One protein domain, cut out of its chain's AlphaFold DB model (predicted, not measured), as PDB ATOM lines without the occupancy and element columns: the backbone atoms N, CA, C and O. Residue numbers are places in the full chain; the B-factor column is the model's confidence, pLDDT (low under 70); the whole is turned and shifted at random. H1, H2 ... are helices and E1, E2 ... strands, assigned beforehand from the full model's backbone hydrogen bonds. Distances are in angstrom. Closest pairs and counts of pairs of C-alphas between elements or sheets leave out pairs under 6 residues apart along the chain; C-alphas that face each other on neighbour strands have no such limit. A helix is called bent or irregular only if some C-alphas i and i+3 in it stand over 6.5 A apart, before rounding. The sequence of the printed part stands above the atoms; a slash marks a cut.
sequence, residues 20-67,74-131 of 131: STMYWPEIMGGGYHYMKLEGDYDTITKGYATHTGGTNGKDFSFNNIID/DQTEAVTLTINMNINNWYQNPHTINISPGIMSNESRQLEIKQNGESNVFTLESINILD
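What this domain is: This is residues 20 to 67 and 74 to 131 of the 131 residues of an uncharacterized protein of Flavobacteriales bacterium (UniProt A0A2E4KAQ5). There is little regular structure: a long antiparallel two-stranded ribbon, E3 and E4, reaches out from a loop-rich body with helices H1 and H2 and the antiparallel hairpin E1 and E2. The printed part has 106 residues, of which the named elements hold only 41; it is mixed in class, with two named helices and four named strands in the order E1 E2 E3 H1 H2 E4 along the chain. The whole is loose, radius of gyration of the C-alphas 17.1 A, spanning 55 by 30 by 28 A.

Where its parts are: E3 is residues 78 to 85; E4, residues 122 to 130, 23.7 A long, ends at C-alpha (91.565, 113.838, 139.180). H2, residues 107 to 120, 20.9 A long, is only just irregular: C-alphas 117 and 120 are 6.6 A apart. H1 is residues 89 to 92, E2 50 to 52, E1 35 to 37, beginning at C-alpha (117.532, 124.631, 156.272).

How they stand to each other: Within hydrogen-bond range are N 80 of E3 and O 128 of E4, 2.8 A, and N 37 of E1 and O 50 of E2, 2.9 A. H1 and H2 touch, closest at the C-alphas of Trp 90 and Asn 116, 5.2 A. In H2, 9 of 10 O i to N i+4 pairs are within range.

The domain as a whole: Residues 68 to 73 are cut out; C-alphas 67 and 74 are 23.3 A apart. Links E1 to E2 and H1 to H2 are long. Residues 43 to 46 have pLDDT under 70.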
ATOM      1  N   SER A  20     111.163 131.954 164.974       83.12
ATOM      2  CA  SER A  20     112.175 132.083 166.030       83.12
ATOM      3  C   SER A  20     113.047 130.833 166.193       83.12
ATOM      4  O   SER A  20     114.195 130.942 166.612       83.12
ATOM      5  N   THR A  21     112.545 129.644 165.840       87.00
ATOM      6  CA  THR A  21     113.322 128.387 165.899       87.00
ATOM      7  C   THR A  21     114.290 128.218 164.724       87.00
ATOM      8  O   THR A  21     115.169 127.354 164.766       87.00
ATOM      9  N   MET A  22     114.139 129.071 163.707       88.50
ATOM     10  CA  MET A  22     114.934 129.132 162.484       88.50
ATOM     11  C   MET A  22     115.868 130.347 162.464       88.50
ATOM     12  O   MET A  22     116.523 130.576 161.457       88.50
ATOM     13  N   TYR A  23     115.962 131.138 163.533       89.12
ATOM     14  CA  TYR A  23     116.829 132.323 163.579       89.12
ATOM     15  C   TYR A  23     118.314 131.967 163.397       89.12
ATOM     16  O   TYR A  23     118.806 131.036 164.035       89.12
ATOM     17  N   TRP A  24     119.032 132.702 162.544       88.56
ATOM     18  CA  TRP A  24     120.458 132.503 162.278       88.56
ATOM     19  C   TRP A  24     121.308 133.589 162.964       88.56
ATOM     20  O   TRP A  24     120.943 134.764 162.908       88.56
ATOM     21  N   PRO A  25     122.434 133.248 163.627       87.19
ATOM     22  CA  PRO A  25     123.189 134.222 164.417       87.19
ATOM     23  C   PRO A  25     123.696 135.423 163.603       87.19
ATOM     24  O   PRO A  25     124.322 135.244 162.557       87.19
ATOM     25  N   GLU A  26     123.548 136.643 164.139       88.44
ATOM     26  CA  GLU A  26     124.070 137.877 163.510       88.44
ATOM     27  C   GLU A  26     125.553 137.777 163.154       88.44
ATOM     28  O   GLU A  26     125.966 138.123 162.052       88.44
ATOM     29  N   ILE A  27     126.358 137.236 164.074       83.56
ATOM     30  CA  ILE A  27     127.806 137.079 163.893       83.56
ATOM     31  C   ILE A  27     128.174 136.165 162.715       83.56
ATOM     32  O   ILE A  27     129.320 136.179 162.277       83.56
ATOM     33  N   MET A  28     127.226 135.368 162.216       81.00
ATOM     34  CA  MET A  28     127.414 134.471 161.081       81.00
ATOM     35  C   MET A  28     126.757 134.984 159.800       81.00
ATOM     36  O   MET A  28     127.085 134.469 158.740       81.00
ATOM     37  N   GLY A  29     125.909 136.014 159.852       83.44
ATOM     38  CA  GLY A  29     125.217 136.556 158.678       83.44
ATOM     39  C   GLY A  29     123.796 137.045 158.952       83.44
ATOM     40  O   GLY A  29     123.249 137.745 158.107       83.44
ATOM     41  N   GLY A  30     123.225 136.718 160.118       88.69
ATOM     42  CA  GLY A  30     121.873 137.131 160.499       88.69
ATOM     43  C   GLY A  30     120.766 136.455 159.685       88.69
ATOM     44  O   GLY A  30     121.009 135.535 158.900       88.69
ATOM     45  N   GLY A  31     119.532 136.906 159.899       91.00
ATOM     46  CA  GLY A  31     118.334 136.380 159.254       91.00
ATOM     47  C   GLY A  31     117.893 135.039 159.835       91.00
ATOM     48  O   GLY A  31     117.849 134.838 161.051       91.00
ATOM     49  N   TYR A  32     117.536 134.123 158.946       91.06
ATOM     50  CA  TYR A  32     117.026 132.795 159.251       91.06
ATOM     51  C   TYR A  32     117.786 131.730 158.456       91.06
ATOM     52  O   TYR A  32     118.362 131.983 157.393       91.06
ATOM     53  N   HIS A  33     117.772 130.512 158.986       90.44
ATOM     54  CA  HIS A  33     118.287 129.321 158.337       90.44
ATOM     55  C   HIS A  33     117.522 129.060 157.029       90.44
ATOM     56  O   HIS A  33     116.292 129.070 157.006       90.44
ATOM     57  N   TYR A  34     118.235 128.729 155.955       88.31
ATOM     58  CA  TYR A  34     117.664 128.141 154.741       88.31
ATOM     59  C   TYR A  34     117.176 126.712 154.981       88.31
ATOM     60  O   TYR A  34     116.215 126.268 154.355       88.31
ATOM     61  N   MET A  35     117.870 125.985 155.860       87.25
ATOM     62  CA  MET A  35     117.532 124.631 156.272       87.25
ATOM     63  C   MET A  35     118.087 124.337 157.663       87.25
ATOM     64  O   MET A  35     119.198 124.748 158.010       87.25
ATOM     65  N   LYS A  36     117.324 123.553 158.422       86.69
ATOM     66  CA  LYS A  36     117.705 123.059 159.735       86.69
ATOM     67  C   LYS A  36     117.632 121.525 159.768       86.69
ATOM     68  O   LYS A  36     116.532 120.980 159.766       86.69
ATOM     69  N   LEU A  37     118.777 120.833 159.773       85.56
ATOM     70  CA  LEU A  37     118.864 119.386 160.010       85.56
ATOM     71  C   LEU A  37     119.852 119.117 161.152       85.56
ATOM     72  O   LEU A  37     121.060 118.997 160.957       85.56
ATOM     73  N   GLU A  38     119.316 119.035 162.363       81.44
ATOM     74  CA  GLU A  38     120.071 118.829 163.596       81.44
ATOM     75  C   GLU A  38     119.718 117.511 164.272       81.44
ATOM     76  O   GLU A  38     118.627 116.959 164.126       81.44
ATOM     77  N   GLY A  39     120.671 117.019 165.049       78.62
ATOM     78  CA  GLY A  39     120.490 115.875 165.916       78.62
ATOM     79  C   GLY A  39     121.825 115.371 166.430       78.62
ATOM     80  O   GLY A  39     122.891 115.769 165.947       78.62
ATOM     81  N   ASP A  40     121.730 114.461 167.386       79.25
ATOM     82  CA  ASP A  40     122.860 113.752 167.958       79.25
ATOM     83  C   ASP A  40     122.919 112.341 167.386       79.25
ATOM     84  O   ASP A  40     121.902 111.655 167.271       79.25
ATOM     85  N   TYR A  41     124.118 111.910 166.995       73.50
ATOM     86  CA  TYR A  41     124.354 110.534 166.553       73.50
ATOM     87  C   TYR A  41     124.985 109.668 167.655       73.50
ATOM     88  O   TYR A  41     125.146 108.462 167.463       73.50
ATOM     89  N   ASP A  42     125.316 110.254 168.813       70.81
ATOM     90  CA  ASP A  42     125.619 109.527 170.049       70.81
ATOM     91  C   ASP A  42     124.883 110.109 171.268       70.81
ATOM     92  O   ASP A  42     124.366 111.221 171.235       70.81
ATOM     93  N   THR A  43     124.789 109.330 172.349       63.56
ATOM     94  CA  THR A  43     123.979 109.656 173.538       63.56
ATOM     95  C   THR A  43     124.616 110.679 174.478       63.56
ATOM     96  O   THR A  43     124.086 110.893 175.570       63.56
ATOM     97  N   ILE A  44     125.777 111.251 174.133       62.47
ATOM     98  CA  ILE A  44     126.596 111.973 175.112       62.47
ATOM     99  C   ILE A  44     126.938 113.391 174.656       62.47
ATOM    100  O   ILE A  44     126.767 114.290 175.470       62.47
ATOM    101  N   THR A  45     127.415 113.636 173.424       61.66
ATOM    102  CA  THR A  45     127.801 115.011 172.993       61.66
ATOM    103  C   THR A  45     128.006 115.215 171.485       61.66
ATOM    104  O   THR A  45     128.345 116.329 171.075       61.66
ATOM    105  N   LYS A  46     127.870 114.190 170.635       66.69
ATOM    106  CA  LYS A  46     128.189 114.340 169.210       66.69
ATOM    107  C   LYS A  46     126.949 114.605 168.371       66.69
ATOM    108  O   LYS A  46     126.355 113.706 167.774       66.69
ATOM    109  N   GLY A  47     126.639 115.891 168.291       71.00
ATOM    110  CA  GLY A  47     125.744 116.451 167.295       71.00
ATOM    111  C   GLY A  47     126.391 116.484 165.916       71.00
ATOM    112  O   GLY A  47     127.598 116.705 165.793       71.00
ATOM    113  N   TYR A  48     125.597 116.293 164.866       73.19
ATOM    114  CA  TYR A  48     126.034 116.641 163.512       73.19
ATOM    115  C   TYR A  48     125.682 118.084 163.120       73.19
ATOM    116  O   TYR A  48     126.347 118.647 162.255       73.19
ATOM    117  N   ALA A  49     124.694 118.680 163.803       71.25
ATOM    118  CA  ALA A  49     124.318 120.099 163.762       71.25
ATOM    119  C   ALA A  49     124.444 120.757 162.368       71.25
ATOM    120  O   ALA A  49     125.105 121.790 162.216       71.25
ATOM    121  N   THR A  50     123.844 120.155 161.331       72.12
ATOM    122  CA  THR A  50     123.856 120.741 159.987       72.12
ATOM    123  C   THR A  50     122.808 121.831 159.892       72.12
ATOM    124  O   THR A  50     121.621 121.562 159.737       72.12
ATOM    125  N   HIS A  51     123.251 123.074 159.872       73.38
ATOM    126  CA  HIS A  51     122.394 124.223 159.646       73.38
ATOM    127  C   HIS A  51     122.973 125.070 158.526       73.38
ATOM    128  O   HIS A  51     124.181 125.329 158.513       73.38
ATOM    129  N   THR A  52     122.131 125.485 157.586       76.38
ATOM    130  CA  THR A  52     122.555 126.358 156.495       76.38
ATOM    131  C   THR A  52     121.783 127.659 156.539       76.38
ATOM    132  O   THR A  52     120.574 127.676 156.741       76.38
ATOM    133  N   GLY A  53     122.525 128.745 156.376       82.50
ATOM    134  CA  GLY A  53     122.120 130.143 156.394       82.50
ATOM    135  C   GLY A  53     123.269 130.953 155.792       82.50
ATOM    136  O   GLY A  53     124.300 130.383 155.405       82.50
ATOM    137  N   GLY A  54     123.124 132.272 155.696       87.38
ATOM    138  CA  GLY A  54     124.225 133.103 155.214       87.38
ATOM    139  C   GLY A  54     125.447 132.906 156.112       87.38
ATOM    140  O   GLY A  54     125.299 132.932 157.322       87.38
ATOM    141  N   THR A  55     126.640 132.651 155.574       88.38
ATOM    142  CA  THR A  55     127.839 132.398 156.400       88.38
ATOM    143  C   THR A  55     128.907 133.433 156.097       88.38
ATOM    144  O   THR A  55     129.299 133.598 154.943       88.38
ATOM    145  N   ASN A  56     129.360 134.151 157.128       86.31
ATOM    146  CA  ASN A  56     130.305 135.269 157.036       86.31
ATOM    147  C   ASN A  56     129.875 136.329 156.001       86.31
ATOM    148  O   ASN A  56     130.686 136.844 155.231       86.31
ATOM    149  N   GLY A  57     128.571 136.622 155.951       83.31
ATOM    150  CA  GLY A  57     127.984 137.591 155.018       83.31
ATOM    151  C   GLY A  57     127.823 137.091 153.577       83.31
ATOM    152  O   GLY A  57     127.443 137.875 152.711       83.31
ATOM    153  N   LYS A  58     128.099 135.810 153.296       87.25
ATOM    154  CA  LYS A  58     127.831 135.193 151.989       87.25
ATOM    155  C   LYS A  58     126.480 134.498 151.984       87.25
ATOM    156  O   LYS A  58     126.193 133.710 152.881       87.25
ATOM    157  N   ASP A  59     125.702 134.749 150.939       87.62
ATOM    158  CA  ASP A  59     124.439 134.066 150.691       87.62
ATOM    159  C   ASP A  59     124.668 132.710 150.004       87.62
ATOM    160  O   ASP A  59     125.348 132.618 148.977       87.62
ATOM    161  N   PHE A  60     124.077 131.658 150.572       88.88
ATOM    162  CA  PHE A  60     124.065 130.308 150.000       88.88
ATOM    163  C   PHE A  60     122.654 129.840 149.619       88.88
ATOM    164  O   PHE A  60     122.450 128.656 149.342       88.88
ATOM    165  N   SER A  61     121.687 130.759 149.574       89.00
ATOM    166  CA  SER A  61     120.368 130.494 149.021       89.00
ATOM    167  C   SER A  61     120.452 130.160 147.524       89.00
ATOM    168  O   SER A  61     121.449 130.429 146.839       89.00
ATOM    169  N   PHE A  62     119.415 129.495 147.020       89.19
ATOM    170  CA  PHE A  62     119.315 129.113 145.610       89.19
ATOM    171  C   PHE A  62     117.867 128.838 145.207       89.19
ATOM    172  O   PHE A  62     117.005 128.648 146.064       89.19
ATOM    173  N   ASN A  63     117.597 128.725 143.910       88.44
ATOM    174  CA  ASN A  63     116.284 128.327 143.403       88.44
ATOM    175  C   ASN A  63     116.320 126.881 142.912       88.44
ATOM    176  O   ASN A  63     117.256 126.486 142.225       88.44
ATOM    177  N   ASN A  64     115.287 126.108 143.249       87.19
ATOM    178  CA  ASN A  64     115.010 124.835 142.590       87.19
ATOM    179  C   ASN A  64     113.919 125.067 141.555       87.19
ATOM    180  O   ASN A  64     112.864 125.605 141.888       87.19
ATOM    181  N   ILE A  65     114.182 124.663 140.317       88.75
ATOM    182  CA  ILE A  65     113.240 124.787 139.208       88.75
ATOM    183  C   ILE A  65     112.905 123.377 138.741       88.75
ATOM    184  O   ILE A  65     113.796 122.598 138.413       88.75
ATOM    185  N   ILE A  66     111.615 123.054 138.742       89.38
ATOM    186  CA  ILE A  66     111.078 121.798 138.226       89.38
ATOM    187  C   ILE A  66     110.053 122.179 137.166       89.38
ATOM    188  O   ILE A  66     108.984 122.695 137.494       89.38
ATOM    189  N   ASP A  67     110.385 121.933 135.904       90.06
ATOM    190  CA  ASP A  67     109.464 122.176 134.801       90.06
ATOM    191  C   ASP A  67     108.348 121.125 134.818       90.06
ATOM    192  O   ASP A  67     108.596 119.919 134.744       90.06
ATOM    193  N   ASP A  74      87.503 120.762 131.389       95.19
ATOM    194  CA  ASP A  74      86.331 121.210 132.163       95.19
ATOM    195  C   ASP A  74      85.833 120.187 133.209       95.19
ATOM    196  O   ASP A  74      84.956 120.510 134.008       95.19
ATOM    197  N   GLN A  75      86.353 118.956 133.192       95.25
ATOM    198  CA  GLN A  75      86.044 117.879 134.139       95.25
ATOM    199  C   GLN A  75      87.125 117.733 135.216       95.25
ATOM    200  O   GLN A  75      86.845 117.181 136.266       95.25
ATOM    201  N   THR A  76      88.329 118.276 135.007       96.00
ATOM    202  CA  THR A  76      89.418 118.170 135.980       96.00
ATOM    203  C   THR A  76      89.047 118.831 137.313       96.00
ATOM    204  O   THR A  76      88.974 120.057 137.418       96.00
ATOM    205  N   GLU A  77      88.879 118.019 138.355       96.00
ATOM    206  CA  GLU A  77      88.576 118.458 139.717       96.00
ATOM    207  C   GLU A  77      89.830 118.943 140.456       96.00
ATOM    208  O   GLU A  77      89.798 119.958 141.158       96.00
ATOM    209  N   ALA A  78      90.948 118.220 140.322       96.19
ATOM    210  CA  ALA A  78      92.181 118.529 141.040       96.19
ATOM    211  C   ALA A  78      93.439 118.028 140.321       96.19
ATOM    212  O   ALA A  78      93.453 116.966 139.706       96.19
ATOM    213  N   VAL A  79      94.546 118.757 140.492       95.88
ATOM    214  CA  VAL A  79      95.890 118.303 140.109       95.88
ATOM    215  C   VAL A  79      96.752 118.231 141.362       95.88
ATOM    216  O   VAL A  79      96.941 119.230 142.052       95.88
ATOM    217  N   THR A  80      97.274 117.045 141.664       95.88
ATOM    218  CA  THR A  80      98.158 116.805 142.810       95.88
ATOM    219  C   THR A  80      99.581 116.558 142.327       95.88
ATOM    220  O   THR A  80      99.822 115.676 141.501       95.88
ATOM    221  N   LEU A  81     100.527 117.326 142.866       95.50
ATOM    222  CA  LEU A  81     101.959 117.180 142.619       95.50
ATOM    223  C   LEU A  81     102.625 116.561 143.845       95.50
ATOM    224  O   LEU A  81     102.482 117.081 144.952       95.50
ATOM    225  N   THR A  82     103.395 115.497 143.641       95.88
ATOM    226  CA  THR A  82     104.226 114.905 144.696       95.88
ATOM    227  C   THR A  82     105.673 115.294 144.450       95.88
ATOM    228  O   THR A  82     106.298 114.816 143.503       95.88
ATOM    229  N   ILE A  83     106.204 116.169 145.302       94.19
ATOM    230  CA  ILE A  83     107.620 116.538 145.309       94.19
ATOM    231  C   ILE A  83     108.282 115.799 146.466       94.19
ATOM    232  O   ILE A  83     107.891 115.972 147.620       94.19
ATOM    233  N   ASN A  84     109.295 115.000 146.159       94.75
ATOM    234  CA  ASN A  84     110.093 114.310 147.160       94.75
ATOM    235  C   ASN A  84     111.412 115.037 147.389       94.75
ATOM    236  O   ASN A  84     112.052 115.500 146.444       94.75
ATOM    237  N   MET A  85     111.811 115.107 148.656       93.19
ATOM    238  CA  MET A  85     113.116 115.585 149.078       93.19
ATOM    239  C   MET A  85     113.934 114.400 149.584       93.19
ATOM    240  O   MET A  85     113.722 113.916 150.698       93.19
ATOM    241  N   ASN A  86     114.919 113.960 148.805       94.88
ATOM    242  CA  ASN A  86     115.849 112.943 149.272       94.88
ATOM    243  C   ASN A  86     116.912 113.582 150.175       94.88
ATOM    244  O   ASN A  86     117.866 114.202 149.702       94.88
ATOM    245  N   ILE A  87     116.762 113.391 151.488       91.81
ATOM    246  CA  ILE A  87     117.651 113.980 152.498       91.81
ATOM    247  C   ILE A  87     119.112 113.540 152.315       91.81
ATOM    248  O   ILE A  87     120.019 114.328 152.569       91.81
ATOM    249  N   ASN A  88     119.364 112.321 151.825       93.31
ATOM    250  CA  ASN A  88     120.732 111.830 151.637       93.31
ATOM    251  C   ASN A  88     121.497 112.638 150.583       93.31
ATOM    252  O   ASN A  88     122.709 112.819 150.712       93.31
ATOM    253  N   ASN A  89     120.798 113.168 149.574       95.19
ATOM    254  CA  ASN A  89     121.429 113.905 148.481       95.19
ATOM    255  C   ASN A  89     122.066 115.213 148.954       95.19
ATOM    256  O   ASN A  89     123.074 115.616 148.385       95.19
ATOM    257  N   TRP A  90     121.602 115.792 150.068       92.62
ATOM    258  CA  TRP A  90     122.274 116.928 150.709       92.62
ATOM    259  C   TRP A  90     123.725 116.656 151.082       92.62
ATOM    260  O   TRP A  90     124.519 117.588 151.133       92.62
ATOM    261  N   TYR A  91     124.092 115.399 151.316       93.31
ATOM    262  CA  TYR A  91     125.401 115.030 151.849       93.31
ATOM    263  C   TYR A  91     126.219 114.145 150.917       93.31
ATOM    264  O   TYR A  91     127.326 113.761 151.291       93.31
ATOM    265  N   GLN A  92     125.681 113.761 149.757       95.75
ATOM    266  CA  GLN A  92     126.279 112.702 148.940       95.75
ATOM    267  C   GLN A  92     126.439 113.047 147.458       95.75
ATOM    268  O   GLN A  92     127.240 112.380 146.805       95.75
ATOM    269  N   ASN A  93     125.746 114.055 146.914       95.31
ATOM    270  CA  ASN A  93     125.828 114.357 145.484       95.31
ATOM    271  C   ASN A  93     125.674 115.855 145.170       95.31
ATOM    272  O   ASN A  93     124.664 116.416 145.583       95.31
ATOM    273  N   PRO A  94     126.583 116.466 144.379       96.31
ATOM    274  CA  PRO A  94     127.809 115.875 143.817       96.31
ATOM    275  C   PRO A  94     128.963 115.747 144.825       96.31
ATOM    276  O   PRO A  94     129.971 115.108 144.528       96.31
ATOM    277  N   HIS A  95     128.831 116.323 146.020       96.75
ATOM    278  CA  HIS A  95     129.855 116.296 147.058       96.75
ATOM    279  C   HIS A  95     129.473 115.342 148.186       96.75
ATOM    280  O   HIS A  95     128.380 115.418 148.744       96.75
ATOM    281  N   THR A  96     130.403 114.469 148.577       95.62
ATOM    282  CA  THR A  96     130.284 113.717 149.831       95.62
ATOM    283  C   THR A  96     130.762 114.585 150.992       95.62
ATOM    284  O   THR A  96     131.939 114.944 151.065       95.62
ATOM    285  N   ILE A  97     129.854 114.916 151.908       90.56
ATOM    286  CA  ILE A  97     130.091 115.881 152.983       90.56
ATOM    287  C   ILE A  97     130.228 115.151 154.315       90.56
ATOM    288  O   ILE A  97     129.332 114.433 154.752       90.56
ATOM    289  N   ASN A  98     131.358 115.379 154.985       86.06
ATOM    290  CA  ASN A  98     131.539 114.988 156.377       86.06
ATOM    291  C   ASN A  98     131.127 116.151 157.288       86.06
ATOM    292  O   ASN A  98     131.716 117.230 157.223       86.06
ATOM    293  N   ILE A  99     130.129 115.901 158.131       81.06
ATOM    294  CA  ILE A  99     129.537 116.850 159.087       81.06
ATOM    295  C   ILE A  99     130.314 116.946 160.413       81.06
ATOM    296  O   ILE A  99     129.939 117.707 161.301       81.06
ATOM    297  N   SER A 100     131.404 116.182 160.552       79.06
ATOM    298  CA  SER A 100     132.307 116.203 161.703       79.06
ATOM    299  C   SER A 100     133.695 116.749 161.323       79.06
ATOM    300  O   SER A 100     134.323 116.213 160.405       79.06
ATOM    301  N   PRO A 101     134.250 117.722 162.076       75.56
ATOM    302  CA  PRO A 101     133.588 118.508 163.126       75.56
ATOM    303  C   PRO A 101     132.487 119.406 162.530       75.56
ATOM    304  O   PRO A 101     132.478 119.621 161.321       75.56
ATOM    305  N   GLY A 102     131.577 119.916 163.368       79.25
ATOM    306  CA  GLY A 102     130.419 120.705 162.926       79.25
ATOM    307  C   GLY A 102     130.764 121.767 161.872       79.25
ATOM    308  O   GLY A 102     131.753 122.490 161.994       79.25
ATOM    309  N   ILE A 103     129.943 121.853 160.823       83.94
ATOM    310  CA  ILE A 103     130.269 122.576 159.578       83.94
ATOM    311  C   ILE A 103     129.649 123.979 159.473       83.94
ATOM    312  O   ILE A 103     129.764 124.628 158.433       83.94
ATOM    313  N   MET A 104     128.994 124.464 160.531       81.56
ATOM    314  CA  MET A 104     128.194 125.699 160.497       81.56
ATOM    315  C   MET A 104     128.991 126.933 160.046       81.56
ATOM    316  O   MET A 104     128.521 127.687 159.207       81.56
ATOM    317  N   SER A 105     130.213 127.135 160.550       82.12
ATOM    318  CA  SER A 105     131.060 128.286 160.185       82.12
ATOM    319  C   SER A 105     131.983 128.024 158.990       82.12
ATOM    320  O   SER A 105     132.859 128.839 158.696       82.12
ATOM    321  N   ASN A 106     131.862 126.867 158.334       87.62
ATOM    322  CA  ASN A 106     132.749 126.472 157.249       87.62
ATOM    323  C   ASN A 106     132.126 126.824 155.896       87.62
ATOM    324  O   ASN A 106     131.387 126.030 155.320       87.62
ATOM    325  N   GLU A 107     132.476 127.993 155.359       89.62
ATOM    326  CA  GLU A 107     131.967 128.478 154.069       89.62
ATOM    327  C   GLU A 107     132.151 127.482 152.915       89.62
ATOM    328  O   GLU A 107     131.272 127.362 152.066       89.62
ATOM    329  N   SER A 108     133.270 126.748 152.878       91.81
ATOM    330  CA  SER A 108     133.515 125.756 151.823       91.81
ATOM    331  C   SER A 108     132.513 124.608 151.904       91.81
ATOM    332  O   SER A 108     132.027 124.152 150.876       91.81
ATOM    333  N   ARG A 109     132.171 124.158 153.118       91.44
ATOM    334  CA  ARG A 109     131.143 123.127 153.313       91.44
ATOM    335  C   ARG A 109     129.743 123.661 153.032       91.44
ATOM    336  O   ARG A 109     128.943 122.941 152.454       91.44
ATOM    337  N   GLN A 110     129.455 124.915 153.377       89.88
ATOM    338  CA  GLN A 110     128.172 125.554 153.049       89.88
ATOM    339  C   GLN A 110     127.977 125.677 151.528       89.88
ATOM    340  O   GLN A 110     126.883 125.422 151.026       89.88
ATOM    341  N   LEU A 111     129.049 125.970 150.780       92.62
ATOM    342  CA  LEU A 111     129.030 125.954 149.317       92.62
ATOM    343  C   LEU A 111     128.756 124.551 148.755       92.62
ATOM    344  O   LEU A 111     127.917 124.416 147.869       92.62
ATOM    345  N   GLU A 112     129.414 123.515 149.279       94.75
ATOM    346  CA  GLU A 112     129.161 122.126 148.865       94.75
ATOM    347  C   GLU A 112     127.715 121.697 149.169       94.75
ATOM    348  O   GLU A 112     127.072 121.078 148.325       94.75
ATOM    349  N   ILE A 113     127.163 122.071 150.336       93.12
ATOM    350  CA  ILE A 113     125.750 121.820 150.670       93.12
ATOM    351  C   ILE A 113     124.830 122.513 149.659       93.12
ATOM    352  O   ILE A 113     123.881 121.892 149.180       93.12
ATOM    353  N   LYS A 114     125.103 123.776 149.303       93.12
ATOM    354  CA  LYS A 114     124.344 124.497 148.271       93.12
ATOM    355  C   LYS A 114     124.376 123.746 146.936       93.12
ATOM    356  O   LYS A 114     123.319 123.491 146.371       93.12
ATOM    357  N   GLN A 115     125.563 123.356 146.474       95.31
ATOM    358  CA  GLN A 115     125.751 122.633 145.209       95.31
ATOM    359  C   GLN A 115     125.031 121.279 145.205       95.31
ATOM    360  O   GLN A 115     124.436 120.894 144.199       95.31
ATOM    361  N   ASN A 116     125.034 120.575 146.339       95.44
ATOM    362  CA  ASN A 116     124.255 119.355 146.506       95.44
ATOM    363  C   ASN A 116     122.748 119.625 146.405       95.44
ATOM    364  O   ASN A 116     122.022 118.934 145.687       95.44
ATOM    365  N   GLY A 117     122.295 120.685 147.075       93.06
ATOM    366  CA  GLY A 117     120.922 121.172 147.038       93.06
ATOM    367  C   GLY A 117     120.404 121.500 145.642       93.06
ATOM    368  O   GLY A 117     119.263 121.165 145.330       93.06
ATOM    369  N   GLU A 118     121.238 122.138 144.824       93.69
ATOM    370  CA  GLU A 118     120.939 122.511 143.436       93.69
ATOM    371  C   GLU A 118     120.897 121.302 142.489       93.69
ATOM    372  O   GLU A 118     120.321 121.393 141.409       93.69
ATOM    373  N   SER A 119     121.510 120.173 142.862       94.88
ATOM    374  CA  SER A 119     121.705 119.053 141.943       94.88
ATOM    375  C   SER A 119     120.478 118.152 141.814       94.88
ATOM    376  O   SER A 119     119.933 118.003 140.722       94.88
ATOM    377  N   ASN A 120     120.081 117.479 142.896       92.56
ATOM    378  CA  ASN A 120     119.054 116.432 142.827       92.56
ATOM    379  C   ASN A 120     118.388 116.138 144.175       92.56
ATOM    380  O   ASN A 120     117.921 115.022 144.417       92.56
ATOM    381  N   VAL A 121     118.370 117.106 145.086       94.31
ATOM    382  CA  VAL A 121     117.687 116.929 146.369       94.31
ATOM    383  C   VAL A 121     116.180 116.799 146.177       94.31
ATOM    384  O   VAL A 121     115.561 115.962 146.833       94.31
ATOM    385  N   PHE A 122     115.601 117.617 145.299       93.81
ATOM    386  CA  PHE A 122     114.173 117.606 145.012       93.81
ATOM    387  C   PHE A 122     113.897 116.925 143.683       93.81
ATOM    388  O   PHE A 122     114.545 117.214 142.679       93.81
ATOM    389  N   THR A 123     112.894 116.058 143.668       93.88
ATOM    390  CA  THR A 123     112.410 115.398 142.456       93.88
ATOM    391  C   THR A 123     110.894 115.422 142.423       93.88
ATOM    392  O   THR A 123     110.243 115.220 143.450       93.88
ATOM    393  N   LEU A 124     110.321 115.620 141.239       95.06
ATOM    394  CA  LEU A 124     108.901 115.383 141.013       95.06
ATOM    395  C   LEU A 124     108.667 113.881 140.851       95.06
ATOM    396  O   LEU A 124     109.135 113.288 139.883       95.06
ATOM    397  N   GLU A 125     107.960 113.270 141.794       95.19
ATOM    398  CA  GLU A 125     107.669 111.834 141.751       95.19
ATOM    399  C   GLU A 125     106.425 111.520 140.930       95.19
ATOM    400  O   GLU A 125     106.392 110.526 140.205       95.19
ATOM    401  N   SER A 126     105.395 112.361 141.027       94.62
ATOM    402  CA  SER A 126     104.154 112.144 140.293       94.62
ATOM    403  C   SER A 126     103.370 113.426 140.069       94.62
ATOM    404  O   SER A 126     103.353 114.321 140.917       94.62
ATOM    405  N   ILE A 127     102.643 113.440 138.955       95.94
ATOM    406  CA  ILE A 127     101.539 114.354 138.676       95.94
ATOM    407  C   ILE A 127     100.289 113.482 138.581       95.94
ATOM    408  O   ILE A 127     100.231 112.598 137.729       95.94
ATOM    409  N   ASN A 128      99.318 113.705 139.460       95.12
ATOM    410  CA  ASN A 128      98.034 113.014 139.422       95.12
ATOM    411  C   ASN A 128      96.928 114.010 139.076       95.12
ATOM    412  O   ASN A 128      96.822 115.047 139.730       95.12
ATOM    413  N   ILE A 129      96.124 113.692 138.067       93.94
ATOM    414  CA  ILE A 129      94.978 114.498 137.641       93.94
ATOM    415  C   ILE A 129      93.726 113.717 138.019       93.94
ATOM    416  O   ILE A 129      93.581 112.556 137.639       93.94
ATOM    417  N   LEU A 130      92.880 114.341 138.827       92.38
ATOM    418  CA  LEU A 130      91.565 113.838 139.180       92.38
ATOM    419  C   LEU A 130      90.549 114.522 138.266       92.38
ATOM    420  O   LEU A 130      90.500 115.753 138.243       92.38
ATOM    421  N   ASP A 131      89.791 113.715 137.532       86.31
ATOM    422  CA  ASP A 131      88.682 114.111 136.654       86.31
ATOM    423  C   ASP A 131      87.326 113.726 137.267       86.31
ATOM    424  O   ASP A 131      87.315 112.821 138.139       86.31
TER     425      ASP A 131